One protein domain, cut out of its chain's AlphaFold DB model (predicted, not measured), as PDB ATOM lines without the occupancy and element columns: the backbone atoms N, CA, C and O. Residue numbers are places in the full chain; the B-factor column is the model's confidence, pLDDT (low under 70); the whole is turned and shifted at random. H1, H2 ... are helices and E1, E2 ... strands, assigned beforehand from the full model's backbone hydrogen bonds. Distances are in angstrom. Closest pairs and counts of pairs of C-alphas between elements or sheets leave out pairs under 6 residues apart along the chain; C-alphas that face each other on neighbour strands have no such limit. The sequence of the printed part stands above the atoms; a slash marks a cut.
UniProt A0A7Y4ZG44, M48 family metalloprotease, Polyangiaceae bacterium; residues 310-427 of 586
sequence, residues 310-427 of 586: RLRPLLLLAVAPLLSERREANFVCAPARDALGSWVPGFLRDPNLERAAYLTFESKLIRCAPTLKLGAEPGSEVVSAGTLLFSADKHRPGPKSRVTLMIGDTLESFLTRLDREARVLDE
ATOM      1  N   ARG A 310     -34.286  23.760 -39.674       91.50
ATOM      2  CA  ARG A 310     -33.839  24.286 -40.964       91.50
ATOM      3  C   ARG A 310     -34.584  23.709 -42.173       91.50
ATOM      4  O   ARG A 310     -34.677  24.368 -43.205       91.50
ATOM      5  N   LEU A 311     -35.139  22.496 -42.078       93.06
ATOM      6  CA  LEU A 311     -35.908  21.903 -43.180       93.06
ATOM      7  C   LEU A 311     -37.364  22.398 -43.224       93.06
ATOM      8  O   LEU A 311     -38.010  22.332 -44.269       93.06
ATOM      9  N   ARG A 312     -37.895  22.918 -42.113       93.88
ATOM     10  CA  ARG A 312     -39.310  23.308 -41.989       93.88
ATOM     11  C   ARG A 312     -39.767  24.323 -43.047       93.88
ATOM     12  O   ARG A 312     -40.839  24.096 -43.613       93.88
ATOM     13  N   PRO A 313     -39.000  25.376 -43.410       91.94
ATOM     14  CA  PRO A 313     -39.432  26.284 -44.472       91.94
ATOM     15  C   PRO A 313     -39.568  25.581 -45.814       91.94
ATOM     16  O   PRO A 313     -40.508  25.863 -46.542       91.94
ATOM     17  N   LEU A 314     -38.703  24.615 -46.136       92.75
ATOM     18  CA  LEU A 314     -38.853  23.820 -47.356       92.75
ATOM     19  C   LEU A 314     -40.138  22.981 -47.309       92.75
ATOM     20  O   LEU A 314     -40.872  22.920 -48.295       92.75
ATOM     21  N   LEU A 315     -40.469  22.381 -46.163       95.81
ATOM     22  CA  LEU A 315     -41.725  21.639 -46.017       95.81
ATOM     23  C   LEU A 315     -42.953  22.539 -46.234       95.81
ATOM     24  O   LEU A 315     -43.913  22.119 -46.874       95.81
ATOM     25  N   LEU A 316     -42.919  23.778 -45.746       95.44
ATOM     26  CA  LEU A 316     -44.064  24.694 -45.789       95.44
ATOM     27  C   LEU A 316     -44.147  25.551 -47.056       95.44
ATOM     28  O   LEU A 316     -45.244  25.899 -47.480       95.44
ATOM     29  N   LEU A 317     -43.016  25.891 -47.670       92.38
ATOM     30  CA  LEU A 317     -42.940  26.776 -48.837       92.38
ATOM     31  C   LEU A 317     -42.735  26.016 -50.150       92.38
ATOM     32  O   LEU A 317     -43.047  26.555 -51.207       92.38
ATOM     33  N   ALA A 318     -42.245  24.772 -50.101       92.81
ATOM     34  CA  ALA A 318     -42.094  23.926 -51.283       92.81
ATOM     35  C   ALA A 318     -43.066  22.740 -51.279       92.81
ATOM     36  O   ALA A 318     -43.818  22.566 -52.235       92.81
ATOM     37  N   VAL A 319     -43.091  21.930 -50.215       96.00
ATOM     38  CA  VAL A 319     -43.897  20.693 -50.200       96.00
ATOM     39  C   VAL A 319     -45.383  20.985 -49.997       96.00
ATOM     40  O   VAL A 319     -46.214  20.468 -50.739       96.00
ATOM     41  N   ALA A 320     -45.743  21.823 -49.025       96.50
ATOM     42  CA  ALA A 320     -47.141  22.110 -48.714       96.50
ATOM     43  C   ALA A 320     -47.938  22.695 -49.902       96.50
ATOM     44  O   ALA A 320     -49.030  22.181 -50.147       96.50
ATOM     45  N   PRO A 321     -47.429  23.665 -50.695       94.94
ATOM     46  CA  PRO A 321     -48.123  24.135 -51.896       94.94
ATOM     47  C   PRO A 321     -48.371  23.019 -52.921       94.94
ATOM     48  O   PRO A 321     -49.476  22.880 -53.435       94.94
ATOM     49  N   LEU A 322     -47.387  22.142 -53.144       94.25
ATOM     50  CA  LEU A 322     -47.545  21.011 -54.066       94.25
ATOM     51  C   LEU A 322     -48.637  20.042 -53.616       94.25
ATOM     52  O   LEU A 322     -49.359  19.501 -54.450       94.25
ATOM     53  N   LEU A 323     -48.763  19.806 -52.308       96.56
ATOM     54  CA  LEU A 323     -49.827  18.968 -51.754       96.56
ATOM     55  C   LEU A 323     -51.188  19.672 -51.811       96.56
ATOM     56  O   LEU A 323     -52.194  19.025 -52.110       96.56
ATOM     57  N   SER A 324     -51.230  20.981 -51.550       95.88
ATOM     58  CA  SER A 324     -52.462  21.777 -51.527       95.88
ATOM     59  C   SER A 324     -53.096  21.953 -52.906       95.88
ATOM     60  O   SER A 324     -54.297  22.201 -52.986       95.88
ATOM     61  N   GLU A 325     -52.349  21.755 -53.993       94.50
ATOM     62  CA  GLU A 325     -52.849  21.771 -55.375       94.50
ATOM     63  C   GLU A 325     -53.529  20.454 -55.801       94.50
ATOM     64  O   GLU A 325     -54.251  20.420 -56.798       94.50
ATOM     65  N   ARG A 326     -53.366  19.359 -55.044       95.81
ATOM     66  CA  ARG A 326     -53.855  18.018 -55.427       95.81
ATOM     67  C   ARG A 326     -55.352  17.854 -55.160       95.81
ATOM     68  O   ARG A 326     -55.852  18.226 -54.090       95.81
ATOM     69  N   ARG A 327     -56.091  17.285 -56.115       96.00
ATOM     70  CA  ARG A 327     -57.572  17.183 -56.096       96.00
ATOM     71  C   ARG A 327     -58.093  15.760 -56.285       96.00
ATOM     72  O   ARG A 327     -59.291  15.530 -56.168       96.00
ATOM     73  N   GLU A 328     -57.213  14.808 -56.562       96.56
ATOM     74  CA  GLU A 328     -57.561  13.415 -56.800       96.56
ATOM     75  C   GLU A 328     -58.180  12.788 -55.541       96.56
ATOM     76  O   GLU A 328     -57.654  12.934 -54.435       96.56
ATOM     77  N   ALA A 329     -59.295  12.069 -55.704       94.25
ATOM     78  CA  ALA A 329     -60.026  11.460 -54.588       94.25
ATOM     79  C   ALA A 329     -59.213  10.375 -53.859       94.25
ATOM     80  O   ALA A 329     -59.386  10.160 -52.664       94.25
ATOM     81  N   ASN A 330     -58.308   9.712 -54.578       96.44
ATOM     82  CA  ASN A 330     -57.423   8.660 -54.086       96.44
ATOM     83  C   ASN A 330     -55.978   9.146 -53.878       96.44
ATOM     84  O   ASN A 330     -55.053   8.336 -53.905       96.44
ATOM     85  N   PHE A 331     -55.755  10.455 -53.719       98.19
ATOM     86  CA  PHE A 331     -54.416  10.987 -53.479       98.19
ATOM     87  C   PHE A 331     -53.825  10.439 -52.169       98.19
ATOM     88  O   PHE A 331     -54.376  10.669 -51.092       98.19
ATOM     89  N   VAL A 332     -52.677   9.755 -52.237       97.88
ATOM     90  CA  VAL A 332     -52.089   9.037 -51.084       97.88
ATOM     91  C   VAL A 332     -51.700   9.948 -49.921       97.88
ATOM     92  O   VAL A 332     -51.698   9.519 -48.769       97.88
ATOM     93  N   CYS A 333     -51.419  11.221 -50.204       98.19
ATOM     94  CA  CYS A 333     -51.108  12.238 -49.203       98.19
ATOM     95  C   CYS A 333     -52.292  13.168 -48.885       98.19
ATOM     96  O   CYS A 333     -52.082  14.248 -48.328       98.19
ATOM     97  N   ALA A 334     -53.536  12.765 -49.181       98.12
ATOM     98  CA  ALA A 334     -54.729  13.526 -48.799       98.12
ATOM     99  C   ALA A 334     -54.754  13.899 -47.301       98.12
ATOM    100  O   ALA A 334     -54.967  15.070 -47.012       98.12
ATOM    101  N   PRO A 335     -54.411  13.015 -46.336       98.38
ATOM    102  CA  PRO A 335     -54.405  13.404 -44.924       98.38
ATOM    103  C   PRO A 335     -53.445  14.557 -44.598       98.38
ATOM    104  O   PRO A 335     -53.781  15.403 -43.769       98.38
ATOM    105  N   ALA A 336     -52.259  14.579 -45.219       98.19
ATOM    106  CA  ALA A 336     -51.272  15.643 -45.034       98.19
ATOM    107  C   ALA A 336     -51.751  16.948 -45.680       98.19
ATOM    108  O   ALA A 336     -51.725  17.987 -45.029       98.19
ATOM    109  N   ARG A 337     -52.277  16.879 -46.912       97.69
ATOM    110  CA  ARG A 337     -52.937  18.010 -47.582       97.69
ATOM    111  C   ARG A 337     -54.044  18.602 -46.710       97.69
ATOM    112  O   ARG A 337     -54.075  19.806 -46.510       97.69
ATOM    113  N   ASP A 338     -54.915  17.761 -46.168       97.38
ATOM    114  CA  ASP A 338     -56.083  18.186 -45.393       97.38
ATOM    115  C   ASP A 338     -55.706  18.702 -43.989       97.38
ATOM    116  O   ASP A 338     -56.542  19.265 -43.291       97.38
ATOM    117  N   ALA A 339     -54.457  18.502 -43.548       97.75
ATOM    118  CA  ALA A 339     -53.917  19.146 -42.348       97.75
ATOM    119  C   ALA A 339     -53.346  20.545 -42.618       97.75
ATOM    120  O   ALA A 339     -53.076  21.277 -41.665       97.75
ATOM    121  N   LEU A 340     -53.147  20.924 -43.883       96.75
ATOM    122  CA  LEU A 340     -52.794  22.294 -44.234       96.75
ATOM    123  C   LEU A 340     -53.992  23.211 -43.982       96.75
ATOM    124  O   LEU A 340     -55.146  22.823 -44.145       96.75
ATOM    125  N   GLY A 341     -53.712  24.449 -43.596       91.06
ATOM    126  CA  GLY A 341     -54.744  25.441 -43.331       91.06
ATOM    127  C   GLY A 341     -54.186  26.855 -43.329       91.06
ATOM    128  O   GLY A 341     -53.029  27.088 -43.685       91.06
ATOM    129  N   SER A 342     -55.004  27.801 -42.876       93.00
ATOM    130  CA  SER A 342     -54.622  29.212 -42.719       93.00
ATOM    131  C   SER A 342     -53.525  29.443 -41.673       93.00
ATOM    132  O   SER A 342     -53.045  30.565 -41.544       93.00
ATOM    133  N   TRP A 343     -53.113  28.397 -40.951       94.25
ATOM    134  CA  TRP A 343     -52.037  28.433 -39.967       94.25
ATOM    135  C   TRP A 343     -50.646  28.575 -40.596       94.25
ATOM    136  O   TRP A 343     -49.737  29.056 -39.933       94.25
ATOM    137  N   VAL A 344     -50.437  28.197 -41.867       93.62
ATOM    138  CA  VAL A 344     -49.085  28.186 -42.470       93.62
ATOM    139  C   VAL A 344     -48.409  29.572 -42.437       93.62
ATOM    140  O   VAL A 344     -47.276  29.652 -41.961       93.62
ATOM    141  N   PRO A 345     -49.064  30.682 -42.845       90.31
ATOM    142  CA  PRO A 345     -48.494  32.021 -42.673       90.31
ATOM    143  C   PRO A 345     -48.293  32.419 -41.204       90.31
ATOM    144  O   PRO A 345     -47.371  33.166 -40.898       90.31
ATOM    145  N   GLY A 346     -49.148  31.933 -40.297       86.38
ATOM    146  CA  GLY A 346     -48.989  32.111 -38.852       86.38
ATOM    147  C   GLY A 346     -47.699  31.466 -38.353       86.38
ATOM    148  O   GLY A 346     -46.873  32.158 -37.774       86.38
ATOM    149  N   PHE A 347     -47.475  30.196 -38.694       89.69
ATOM    150  CA  PHE A 347     -46.278  29.439 -38.326       89.69
ATOM    151  C   PHE A 347     -44.995  30.060 -38.877       89.69
ATOM    152  O   PHE A 347     -43.988  30.113 -38.183       89.69
ATOM    153  N   LEU A 348     -45.009  30.525 -40.129       88.38
ATOM    154  CA  LEU A 348     -43.835  31.159 -40.736       88.38
ATOM    155  C   LEU A 348     -43.470  32.497 -40.073       88.38
ATOM    156  O   LEU A 348     -42.326  32.922 -40.199       88.38
ATOM    157  N   ARG A 349     -44.421  33.149 -39.391       83.75
ATOM    158  CA  ARG A 349     -44.178  34.369 -38.603       83.75
ATOM    159  C   ARG A 349     -43.793  34.050 -37.162       83.75
ATOM    160  O   ARG A 349     -42.829  34.607 -36.661       83.75
ATOM    161  N   ASP A 350     -44.543  33.163 -36.519       82.50
ATOM    162  CA  ASP A 350     -44.302  32.700 -35.156       82.50
ATOM    163  C   ASP A 350     -44.574  31.183 -35.072       82.50
ATOM    164  O   ASP A 350     -45.729  30.744 -34.966       82.50
ATOM    165  N   PRO A 351     -43.515  30.354 -35.119       85.81
ATOM    166  CA  PRO A 351     -43.634  28.902 -35.036       85.81
ATOM    167  C   PRO A 351     -44.284  28.391 -33.745       85.81
ATOM    168  O   PRO A 351     -44.770  27.256 -33.728       85.81
ATOM    169  N   ASN A 352     -44.310  29.185 -32.667       81.88
ATOM    170  CA  ASN A 352     -44.901  28.770 -31.397       81.88
ATOM    171  C   ASN A 352     -46.432  28.791 -31.450       81.88
ATOM    172  O   ASN A 352     -47.058  27.867 -30.925       81.88
ATOM    173  N   LEU A 353     -47.031  29.770 -32.140       82.56
ATOM    174  CA  LEU A 353     -48.491  29.911 -32.241       82.56
ATOM    175  C   LEU A 353     -49.153  28.709 -32.924       82.56
ATOM    176  O   LEU A 353     -50.235  28.283 -32.535       82.56
ATOM    177  N   GLU A 354     -48.481  28.132 -33.920       90.94
ATOM    178  CA  GLU A 354     -49.058  27.117 -34.811       90.94
ATOM    179  C   GLU A 354     -48.341  25.760 -34.708       90.94
ATOM    180  O   GLU A 354     -48.473  24.881 -35.568       90.94
ATOM    181  N   ARG A 355     -47.582  25.558 -33.624       91.00
ATOM    182  CA  ARG A 355     -46.766  24.358 -33.386       91.00
ATOM    183  C   ARG A 355     -47.567  23.061 -33.497       91.00
ATOM    184  O   ARG A 355     -47.112  22.100 -34.117       91.00
ATOM    185  N   ALA A 356     -48.752  23.002 -32.891       92.75
ATOM    186  CA  ALA A 356     -49.583  21.796 -32.890       92.75
ATOM    187  C   ALA A 356     -50.115  21.451 -34.296       92.75
ATOM    188  O   ALA A 356     -50.154  20.275 -34.678       92.75
ATOM    189  N   ALA A 357     -50.478  22.472 -35.077       95.25
ATOM    190  CA  ALA A 357     -50.923  22.312 -36.456       95.25
ATOM    191  C   ALA A 357     -49.774  21.813 -37.345       95.25
ATOM    192  O   ALA A 357     -49.938  20.821 -38.061       95.25
ATOM    193  N   TYR A 358     -48.581  22.405 -37.200       95.75
ATOM    194  CA  TYR A 358     -47.373  21.941 -37.880       95.75
ATOM    195  C   TYR A 358     -47.054  20.475 -37.561       95.75
ATOM    196  O   TYR A 358     -46.875  19.676 -38.477       95.75
ATOM    197  N   LEU A 359     -47.035  20.084 -36.282       95.69
ATOM    198  CA  LEU A 359     -46.727  18.702 -35.885       95.69
ATOM    199  C   LEU A 359     -47.768  17.698 -36.404       95.69
ATOM    200  O   LEU A 359     -47.432  16.561 -36.743       95.69
ATOM    201  N   THR A 360     -49.028  18.121 -36.519       97.50
ATOM    202  CA  THR A 360     -50.085  17.316 -37.143       97.50
ATOM    203  C   THR A 360     -49.826  17.122 -38.636       97.50
ATOM    204  O   THR A 360     -49.922  15.997 -39.131       97.50
ATOM    205  N   PHE A 361     -49.476  18.194 -39.352       98.06
ATOM    206  CA  PHE A 361     -49.093  18.130 -40.762       98.06
ATOM    207  C   PHE A 361     -47.862  17.242 -40.975       98.06
ATOM    208  O   PHE A 361     -47.929  16.300 -41.764       98.06
ATOM    209  N   GLU A 362     -46.784  17.477 -40.224       97.75
ATOM    210  CA  GLU A 362     -45.534  16.718 -40.298       97.75
ATOM    211  C   GLU A 362     -45.776  15.219 -40.085       97.75
ATOM    212  O   GLU A 362     -45.356  14.395 -40.896       97.75
ATOM    213  N   SER A 363     -46.518  14.850 -39.038       98.12
ATOM    214  CA  SER A 363     -46.829  13.450 -38.735       98.12
ATOM    215  C   SER A 363     -47.583  12.758 -39.876       98.12
ATOM    216  O   SER A 363     -47.280  11.615 -40.232       98.12
ATOM    217  N   LYS A 364     -48.553  13.442 -40.493       98.38
ATOM    218  CA  LYS A 364     -49.302  12.895 -41.633       98.38
ATOM    219  C   LYS A 364     -48.462  12.844 -42.908       98.38
ATOM    220  O   LYS A 364     -48.596  11.882 -43.663       98.38
ATOM    221  N   LEU A 365     -47.595  13.832 -43.127       98.38
ATOM    222  CA  LEU A 365     -46.655  13.854 -44.244       98.38
ATOM    223  C   LEU A 365     -45.718  12.649 -44.179       98.38
ATOM    224  O   LEU A 365     -45.604  11.912 -45.151       98.38
ATOM    225  N   ILE A 366     -45.120  12.392 -43.017       98.25
ATOM    226  CA  ILE A 366     -44.186  11.278 -42.808       98.25
ATOM    227  C   ILE A 366     -44.843   9.925 -43.087       98.25
ATOM    228  O   ILE A 366     -44.207   9.034 -43.636       98.25
ATOM    229  N   ARG A 367     -46.136   9.769 -42.785       98.25
ATOM    230  CA  ARG A 367     -46.866   8.521 -43.067       98.25
ATOM    231  C   ARG A 367     -47.096   8.267 -44.557       98.25
ATOM    232  O   ARG A 367     -47.144   7.110 -44.955       98.25
ATOM    233  N   CYS A 368     -47.282   9.311 -45.365       98.44
ATOM    234  CA  CYS A 368     -47.595   9.169 -46.792       98.44
ATOM    235  C   CYS A 368     -46.374   9.367 -47.711       98.44
ATOM    236  O   CYS A 368     -46.365   8.894 -48.844       98.44
ATOM    237  N   ALA A 369     -45.319  10.032 -47.237       98.19
ATOM    238  CA  ALA A 369     -44.103  10.289 -48.003       98.19
ATOM    239  C   ALA A 369     -43.413   9.027 -48.581       98.19
ATOM    240  O   ALA A 369     -42.870   9.136 -49.682       98.19
ATOM    241  N   PRO A 370     -43.452   7.839 -47.935       98.44
ATOM    242  CA  PRO A 370     -42.893   6.609 -48.504       98.44
ATOM    243  C   PRO A 370     -43.650   6.092 -49.736       98.44
ATOM    244  O   PRO A 370     -43.090   5.339 -50.528       98.44
ATOM    245  N   THR A 371     -44.925   6.459 -49.912       98.00
ATOM    246  CA  THR A 371     -45.758   5.984 -51.033       98.00
ATOM    247  C   THR A 371     -45.851   6.991 -52.177       98.00
ATOM    248  O   THR A 371     -46.160   6.610 -53.303       98.00
ATOM    249  N   LEU A 372     -45.552   8.266 -51.915       97.75
ATOM    250  CA  LEU A 372     -45.580   9.325 -52.918       97.75
ATOM    251  C   LEU A 372     -44.271   9.358 -53.720       97.75
ATOM    252  O   LEU A 372     -43.229   9.759 -53.202       97.75
ATOM    253  N   LYS A 373     -44.317   8.962 -54.992       97.75
ATOM    254  CA  LYS A 373     -43.168   8.937 -55.908       97.75
ATOM    255  C   LYS A 373     -42.887  10.304 -56.528       97.75
ATOM    256  O   LYS A 373     -43.788  11.117 -56.717       97.75
ATOM    257  N   LEU A 374     -41.640  10.532 -56.914       96.69
ATOM    258  CA  LEU A 374     -41.184  11.705 -57.651       96.69
ATOM    259  C   LEU A 374     -41.158  11.361 -59.143       96.69
ATOM    260  O   LEU A 374     -40.413  10.479 -59.571       96.69
ATOM    261  N   GLY A 375     -41.982  12.035 -59.941       95.56
ATOM    262  CA  GLY A 375     -42.138  11.752 -61.370       95.56
ATOM    263  C   GLY A 375     -42.313  13.013 -62.207       95.56
ATOM    264  O   GLY A 375     -42.343  14.117 -61.675       95.56
ATOM    265  N   ALA A 376     -42.395  12.855 -63.528       92.44
ATOM    266  CA  ALA A 376     -42.636  13.982 -64.431       92.44
ATOM    267  C   ALA A 376     -44.087  14.477 -64.329       92.44
ATOM    268  O   ALA A 376     -44.323  15.667 -64.148       92.44
ATOM    269  N   GLU A 377     -45.038  13.542 -64.370       92.12
ATOM    270  CA  GLU A 377     -46.467  13.837 -64.367       92.12
ATOM    271  C   GLU A 377     -47.063  13.580 -62.980       92.12
ATOM    272  O   GLU A 377     -46.961  12.457 -62.469       92.12
ATOM    273  N   PRO A 378     -47.671  14.586 -62.335       93.12
ATOM    274  CA  PRO A 378     -48.265  14.404 -61.022       93.12
ATOM    275  C   PRO A 378     -49.543  13.544 -61.108       93.12
ATOM    276  O   PRO A 378     -50.355  13.695 -62.017       93.12
ATOM    277  N   GLY A 379     -49.742  12.647 -60.139       94.19
ATOM    278  CA  GLY A 379     -50.900  11.744 -60.050       94.19
ATOM    279  C   GLY A 379     -51.282  11.395 -58.605       94.19
ATOM    280  O   GLY A 379     -50.783  12.001 -57.655       94.19
ATOM    281  N   SER A 380     -52.163  10.411 -58.406       95.62
ATOM    282  CA  SER A 380     -52.605  10.006 -57.059       95.62
ATOM    283  C   SER A 380     -51.464   9.502 -56.163       95.62
ATOM    284  O   SER A 380     -51.566   9.595 -54.945       95.62
ATOM    285  N   GLU A 381     -50.375   9.019 -56.766       96.88
ATOM    286  CA  GLU A 381     -49.171   8.496 -56.099       96.88
ATOM    287  C   GLU A 381     -47.882   9.188 -56.569       96.88
ATOM    288  O   GLU A 381     -46.789   8.724 -56.260       96.88
ATOM    289  N   VAL A 382     -47.980  10.275 -57.344       96.62
ATOM    290  CA  VAL A 382     -46.817  10.939 -57.952       96.62
ATOM    291  C   VAL A 382     -46.884  12.448 -57.724       96.62
ATOM    292  O   VAL A 382     -47.923  13.064 -57.957       96.62
ATOM    293  N   VAL A 383     -45.774  13.055 -57.309       95.31
ATOM    294  CA  VAL A 383     -45.569  14.511 -57.293       95.31
ATOM    295  C   VAL A 383     -44.524  14.904 -58.338       95.31
ATOM    296  O   VAL A 383     -43.573  14.158 -58.588       95.31
ATOM    297  N   SER A 384     -44.710  16.072 -58.960       94.56
ATOM    298  CA  SER A 384     -43.792  16.603 -59.973       94.56
ATOM    299  C   SER A 384     -42.398  16.826 -59.382       94.56
ATOM    300  O   SER A 384     -42.195  17.711 -58.546       94.56
ATOM    301  N   ALA A 385     -41.422  16.046 -59.847       92.88
ATOM    302  CA  ALA A 385     -40.022  16.176 -59.464       92.88
ATOM    303  C   ALA A 385     -39.440  17.520 -59.923       92.88
ATOM    304  O   ALA A 385     -38.667  18.130 -59.192       92.88
ATOM    305  N   GLY A 386     -39.835  18.011 -61.104       89.25
ATOM    306  CA  GLY A 386     -39.372  19.296 -61.630       89.25
ATOM    307  C   GLY A 386     -39.849  20.475 -60.781       89.25
ATOM    308  O   GLY A 386     -39.049  21.336 -60.415       89.25
ATOM    309  N   THR A 387     -41.131  20.482 -60.403       89.12
ATOM    310  CA  THR A 387     -41.688  21.543 -59.551       89.12
ATOM    311  C   THR A 387     -41.102  21.474 -58.143       89.12
ATOM    312  O   THR A 387     -40.735  22.503 -57.584       89.12
ATOM    313  N   LEU A 388     -40.940  20.266 -57.589       91.62
ATOM    314  CA  LEU A 388     -40.289  20.086 -56.293       91.62
ATOM    315  C   LEU A 388     -38.827  20.537 -56.317       91.62
ATOM    316  O   LEU A 388     -38.419  21.218 -55.386       91.62
ATOM    317  N   LEU A 389     -38.057  20.217 -57.364       88.94
ATOM    318  CA  LEU A 389     -36.663  20.656 -57.499       88.94
ATOM    319  C   LEU A 389     -36.564  22.175 -57.522       88.94
ATOM    320  O   LEU A 389     -35.761  22.746 -56.793       88.94
ATOM    321  N   PHE A 390     -37.390  22.817 -58.346       85.81
ATOM    322  CA  PHE A 390     -37.394  24.266 -58.489       85.81
ATOM    323  C   PHE A 390     -37.742  24.962 -57.167       85.81
ATOM    324  O   PHE A 390     -37.049  25.889 -56.746       85.81
ATOM    325  N   SER A 391     -38.771  24.478 -56.470       84.25
ATOM    326  CA  SER A 391     -39.159  25.018 -55.165       84.25
ATOM    327  C   SER A 391     -38.130  24.702 -54.074       84.25
ATOM    328  O   SER A 391     -37.850  25.551 -53.231       84.25
ATOM    329  N   ALA A 392     -37.532  23.507 -54.089       85.81
ATOM    330  CA  ALA A 392     -36.499  23.108 -53.140       85.81
ATOM    331  C   ALA A 392     -35.202  23.897 -53.334       85.81
ATOM    332  O   ALA A 392     -34.589  24.253 -52.340       85.81
ATOM    333  N   ASP A 393     -34.798  24.222 -54.565       83.62
ATOM    334  CA  ASP A 393     -33.597  25.029 -54.820       83.62
ATOM    335  C   ASP A 393     -33.721  26.437 -54.217       83.62
ATOM    336  O   ASP A 393     -32.773  26.944 -53.619       83.62
ATOM    337  N   LYS A 394     -34.926  27.025 -54.259       79.44
ATOM    338  CA  LYS A 394     -35.231  28.310 -53.608       79.44
ATOM    339  C   LYS A 394     -35.161  28.245 -52.076       79.44
ATOM    340  O   LYS A 394     -34.905  29.260 -51.436       79.44
ATOM    341  N   HIS A 395     -35.409  27.070 -51.499       83.44
ATOM    342  CA  HIS A 395     -35.531  26.860 -50.054       83.44
ATOM    343  C   HIS A 395     -34.535  25.823 -49.521       83.44
ATOM    344  O   HIS A 395     -34.771  25.208 -48.476       83.44
ATOM    345  N   ARG A 396     -33.412  25.617 -50.213       81.31
ATOM    346  CA  ARG A 396     -32.438  24.593 -49.836       81.31
ATOM    347  C   ARG A 396     -31.708  24.974 -48.542       81.31
ATOM    348  O   ARG A 396     -31.408  26.150 -48.336       81.31
ATOM    349  N   PRO A 397     -31.344  23.996 -47.693       79.56
ATOM    350  CA  PRO A 397     -30.719  24.276 -46.403       79.56
ATOM    351  C   PRO A 397     -29.397  25.047 -46.469       79.56
ATOM    352  O   PRO A 397     -29.064  25.697 -45.491       79.56
ATOM    353  N   GLY A 398     -28.643  24.991 -47.577       77.06
ATOM    354  CA  GLY A 398     -27.352  25.682 -47.698       77.06
ATOM    355  C   GLY A 398     -26.888  25.916 -49.140       77.06
ATOM    356  O   GLY A 398     -27.347  25.241 -50.064       77.06
ATOM    357  N   PRO A 399     -25.926  26.831 -49.365       71.44
ATOM    358  CA  PRO A 399     -25.499  27.257 -50.701       71.44
ATOM    359  C   PRO A 399     -24.785  26.158 -51.503       71.44
ATOM    360  O   PRO A 399     -24.786  26.193 -52.731       71.44
ATOM    361  N   LYS A 400     -24.181  25.180 -50.816       73.69
ATOM    362  CA  LYS A 400     -23.476  24.034 -51.418       73.69
ATOM    363  C   LYS A 400     -24.314  22.749 -51.435       73.69
ATOM    364  O   LYS A 400     -23.810  21.719 -51.879       73.69
ATOM    365  N   SER A 401     -25.554  22.797 -50.942       71.12
ATOM    366  CA  SER A 401     -26.476  21.657 -50.953       71.12
ATOM    367  C   SER A 401     -26.708  21.222 -52.401       71.12
ATOM    368  O   SER A 401     -27.253  21.973 -53.212       71.12
ATOM    369  N   ARG A 402     -26.225  20.026 -52.757       72.31
ATOM    370  CA  ARG A 402     -26.452  19.432 -54.080       72.31
ATOM    371  C   ARG A 402     -27.671  18.541 -53.984       72.31
ATOM    372  O   ARG A 402     -27.569  17.320 -53.883       72.31
ATOM    373  N   VAL A 403     -28.829  19.182 -54.045       68.94
ATOM    374  CA  VAL A 403     -30.116  18.500 -54.060       68.94
ATOM    375  C   VAL A 403     -30.240  17.699 -55.355       68.94
ATOM    376  O   VAL A 403     -30.633  18.215 -56.398       68.94
ATOM    377  N   THR A 404     -29.864  16.420 -55.306       78.62
ATOM    378  CA  THR A 404     -30.054  15.511 -56.438       78.62
ATOM    379  C   THR A 404     -31.414  14.839 -56.297       78.62
ATOM    380  O   THR A 404     -31.669  14.083 -55.350       78.62
ATOM    381  N   LEU A 405     -32.299  15.141 -57.244       81.56
ATOM    382  CA  LEU A 405     -33.593  14.492 -57.387       81.56
ATOM    383  C   LEU A 405     -33.478  13.357 -58.399       81.56
ATOM    384  O   LEU A 405     -33.112  13.584 -59.549       81.56
ATOM    385  N   MET A 406     -33.804  12.143 -57.963       86.94
ATOM    386  CA  MET A 406     -33.863  10.977 -58.837       86.94
ATOM    387  C   MET A 406     -35.325  10.701 -59.171       86.94
ATOM    388  O   MET A 406     -36.148  10.509 -58.277       86.94
ATOM    389  N   ILE A 407     -35.664  10.691 -60.460       89.00
ATOM    390  CA  ILE A 407     -36.992  10.249 -60.898       89.00
ATOM    391  C   ILE A 407     -37.187   8.801 -60.436       89.00
ATOM    392  O   ILE A 407     -36.317   7.959 -60.644       89.00
ATOM    393  N   GLY A 408     -38.330   8.522 -59.814       90.56
ATOM    394  CA  GLY A 408     -38.648   7.222 -59.225       90.56
ATOM    395  C   GLY A 408     -38.357   7.109 -57.725       90.56
ATOM    396  O   GLY A 408     -38.865   6.171 -57.112       90.56
ATOM    397  N   ASP A 409     -37.629   8.058 -57.120       95.50
ATOM    398  CA  ASP A 409     -37.519   8.148 -55.657       95.50
ATOM    399  C   ASP A 409     -38.883   8.414 -55.011       95.50
ATOM    400  O   ASP A 409     -39.821   8.889 -55.652       95.50
ATOM    401  N   THR A 410     -38.984   8.148 -53.711       97.50
ATOM    402  CA  THR A 410     -40.112   8.574 -52.879       97.50
ATOM    403  C   THR A 410     -39.850   9.959 -52.289       97.50
ATOM    404  O   THR A 410     -38.697  10.380 -52.133       97.50
ATOM    405  N   LEU A 411     -40.914  10.669 -51.911       96.94
ATOM    406  CA  LEU A 411     -40.798  11.932 -51.187       96.94
ATOM    407  C   LEU A 411     -40.047  11.737 -49.861       96.94
ATOM    408  O   LEU A 411     -39.249  12.590 -49.492       96.94
ATOM    409  N   GLU A 412     -40.239  10.607 -49.174       97.44
ATOM    410  CA  GLU A 412     -39.492  10.276 -47.953       97.44
ATOM    411  C   GLU A 412     -37.983  10.259 -48.208       97.44
ATOM    412  O   GLU A 412     -37.245  10.986 -47.548       97.44
ATOM    413  N   SER A 413     -37.525   9.489 -49.204       95.81
ATOM    414  CA  SER A 413     -36.100   9.370 -49.537       95.81
ATOM    415  C   SER A 413     -35.475  10.738 -49.825       95.81
ATOM    416  O   SER A 413     -34.363  11.036 -49.383       95.81
ATOM    417  N   PHE A 414     -36.216  11.602 -50.518       94.88
ATOM    418  CA  PHE A 414     -35.807  12.975 -50.775       94.88
ATOM    419  C   PHE A 414     -35.707  13.822 -49.498       94.88
ATOM    420  O   PHE A 414     -34.661  14.430 -49.250       94.88
ATOM    421  N   LEU A 415     -36.752  13.834 -48.666       95.38
ATOM    422  CA  LEU A 415     -36.781  14.608 -47.421       95.38
ATOM    423  C   LEU A 415     -35.719  14.135 -46.424       95.38
ATOM    424  O   LEU A 415     -35.064  14.964 -45.806       95.38
ATOM    425  N   THR A 416     -35.475  12.828 -46.313       95.31
ATOM    426  CA  THR A 416     -34.410  12.274 -45.463       95.31
ATOM    427  C   THR A 416     -33.018  12.737 -45.900       95.31
ATOM    428  O   THR A 416     -32.159  12.982 -45.050       95.31
ATOM    429  N   ARG A 417     -32.761  12.870 -47.210       93.25
ATOM    430  CA  ARG A 417     -31.479  13.408 -47.701       93.25
ATOM    431  C   ARG A 417     -31.325  14.886 -47.362       93.25
ATOM    432  O   ARG A 417     -30.284  15.266 -46.833       93.25
ATOM    433  N   LEU A 418     -32.359  15.689 -47.608       92.25
ATOM    434  CA  LEU A 418     -32.345  17.113 -47.266       92.25
ATOM    435  C   LEU A 418     -32.208  17.347 -45.761       92.25
ATOM    436  O   LEU A 418     -31.439  18.213 -45.354       92.25
ATOM    437  N   ASP A 419     -32.897  16.559 -44.932       94.38
ATOM    438  CA  ASP A 419     -32.799  16.663 -43.475       94.38
ATOM    439  C   ASP A 419     -31.389  16.350 -42.975       94.38
ATOM    440  O   ASP A 419     -30.866  17.025 -42.093       94.38
ATOM    441  N   ARG A 420     -30.729  15.354 -43.576       93.31
ATOM    442  CA  ARG A 420     -29.331  15.044 -43.269       93.31
ATOM    443  C   ARG A 420     -28.415  16.222 -43.587       93.31
ATOM    444  O   ARG A 420     -27.560  16.554 -42.774       93.31
ATOM    445  N   GLU A 421     -28.580  16.848 -44.750       91.69
ATOM    446  CA  GLU A 421     -27.790  18.027 -45.124       91.69
ATOM    447  C   GLU A 421     -28.069  19.220 -44.205       91.69
ATOM    448  O   GLU A 421     -27.133  19.899 -43.783       91.69
ATOM    449  N   ALA A 422     -29.335  19.434 -43.840       92.19
ATOM    450  CA  ALA A 422     -29.742  20.457 -42.889       92.19
ATOM    451  C   ALA A 422     -29.088  20.248 -41.511       92.19
ATOM    452  O   ALA A 422     -28.476  21.171 -40.984       92.19
ATOM    453  N   ARG A 423     -29.093  19.019 -40.980       92.88
ATOM    454  CA  ARG A 423     -28.414  18.681 -39.715       92.88
ATOM    455  C   ARG A 423     -26.899  18.865 -39.783       92.88
ATOM    456  O   ARG A 423     -26.305  19.345 -38.826       92.88
ATOM    457  N   VAL A 424     -26.264  18.535 -40.911       92.12
ATOM    458  CA  VAL A 424     -24.825  18.798 -41.111       92.12
ATOM    459  C   VAL A 424     -24.525  20.298 -41.048       92.12
ATOM    460  O   VAL A 424     -23.474  20.689 -40.533       92.12
ATOM    461  N   LEU A 425     -25.420  21.147 -41.560       91.44
ATOM    462  CA  LEU A 425     -25.294  22.601 -41.438       91.44
ATOM    463  C   LEU A 425     -25.541  23.078 -40.005       91.44
ATOM    464  O   LEU A 425     -24.759  23.892 -39.526       91.44
ATOM    465  N   ASP A 426     -26.525  22.522 -39.295       90.81
ATOM    466  CA  ASP A 426     -26.763  22.835 -37.878       90.81
ATOM    467  C   ASP A 426     -25.537  22.486 -37.014       90.81
ATOM    468  O   ASP A 426     -25.107  23.273 -36.172       90.81
ATOM    469  N   GLU A 427     -24.887  21.349 -37.274       92.50
ATOM    470  CA  GLU A 427     -23.626  20.995 -36.617       92.50
ATOM    471  C   GLU A 427     -22.482  21.962 -36.961       92.50
ATOM    472  O   GLU A 427     -21.637  22.257 -36.112       92.50
TER     473      GLU A 427
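AT A GLANCE: This is residues 310 to 427 of the 586 residues of the protein "M48 family metalloprotease" of Polyangiaceae bacterium (UniProt A0A7Y4ZG44). Helix H1 runs through the middle of a compact helical body, with H5 along one side of it and the short H3 on the other side, loosely in a row. H4 and H6 form an open V next to H1, its corner near Ile 366 and Glu 412, while a tiny sheet of E1 and E2 sits at the end where H5 and H6 begin. The long link of residues 395 to 410 leads from the end of H5 back to the start of H6. The printed part has 118 residues, in the order H1 H2 H3 H4 E1 E2 H5 H6, the two strands parallel, the class mostly helix. It is compact, with a radius of gyration of the C-alphas of 13.6 A and spans of 36 by 32 by 20 A.

IN THESE COORDINATES: H1, residues 312 to 324, is 16.3 A long and begins at C-alpha 312 (-39.310, 23.308, -41.989). H2 is residues 334 to 337, 5.0 A, and H3 residues 343 to 349, 9.9 A. H4, residues 355 to 368, is 20.3 A long and ends at C-alpha 368 (-47.595, 9.169, -46.792). E1 is residues 373 to 375, 6.2 A, and E2 residues 382 to 384, 6.7 A. H5, residues 385 to 394, measures 14.3 A. H6, residues 411 to 427, measures 24.3 A and ends at C-alpha 427 (-23.626, 20.995, -36.617).

HOW THE PARTS SIT: H1 touches H5, the closest C-alphas being those of Ala 318 and Ser 391, 5.0 A apart; they run opposite ways at a shallow tilt of 33 degrees, only just short of steep. H1 touches H2 with residues 320 to 324 alone, closest at the C-alphas of Leu 323 and Arg 337, 5.3 A. H1 and H3 are close but not clearly touching, with the C-alphas of Leu 316 and Val 344 closest at 7.0 A. H1 is near H4 and near H6. H2 touches H4, with the C-alphas of Ala 336 and Lys 364 closest at 4.8 A. H4 touches H3 with residues 355 to 358 alone, at a steep tilt of 63 degrees; the closest C-alphas are those of Phe 347 and Arg 355, 7.1 A apart. H4 and H6 are close but not clearly touching, with the C-alphas of Ile 366 and Glu 412 closest at 7.0 A. E1 and E2 are parallel, their directions 44 degrees apart, with N 383 and O 373 within hydrogen-bond range at 2.8 A. The O i to N i+4 pairs are within range throughout H3, H4, H5 and H6, and 6 of 9 in H1; H2 is too short for such a pair.

THE WHOLE: The two C-alphas farthest apart are those of Ala 329 and Glu 427, 41.7 A. The printed part has no cut. The link from H5 to H6 is long, 16 residues. The mean pLDDT of the printed part is 91.9, and residue 403 is under 70.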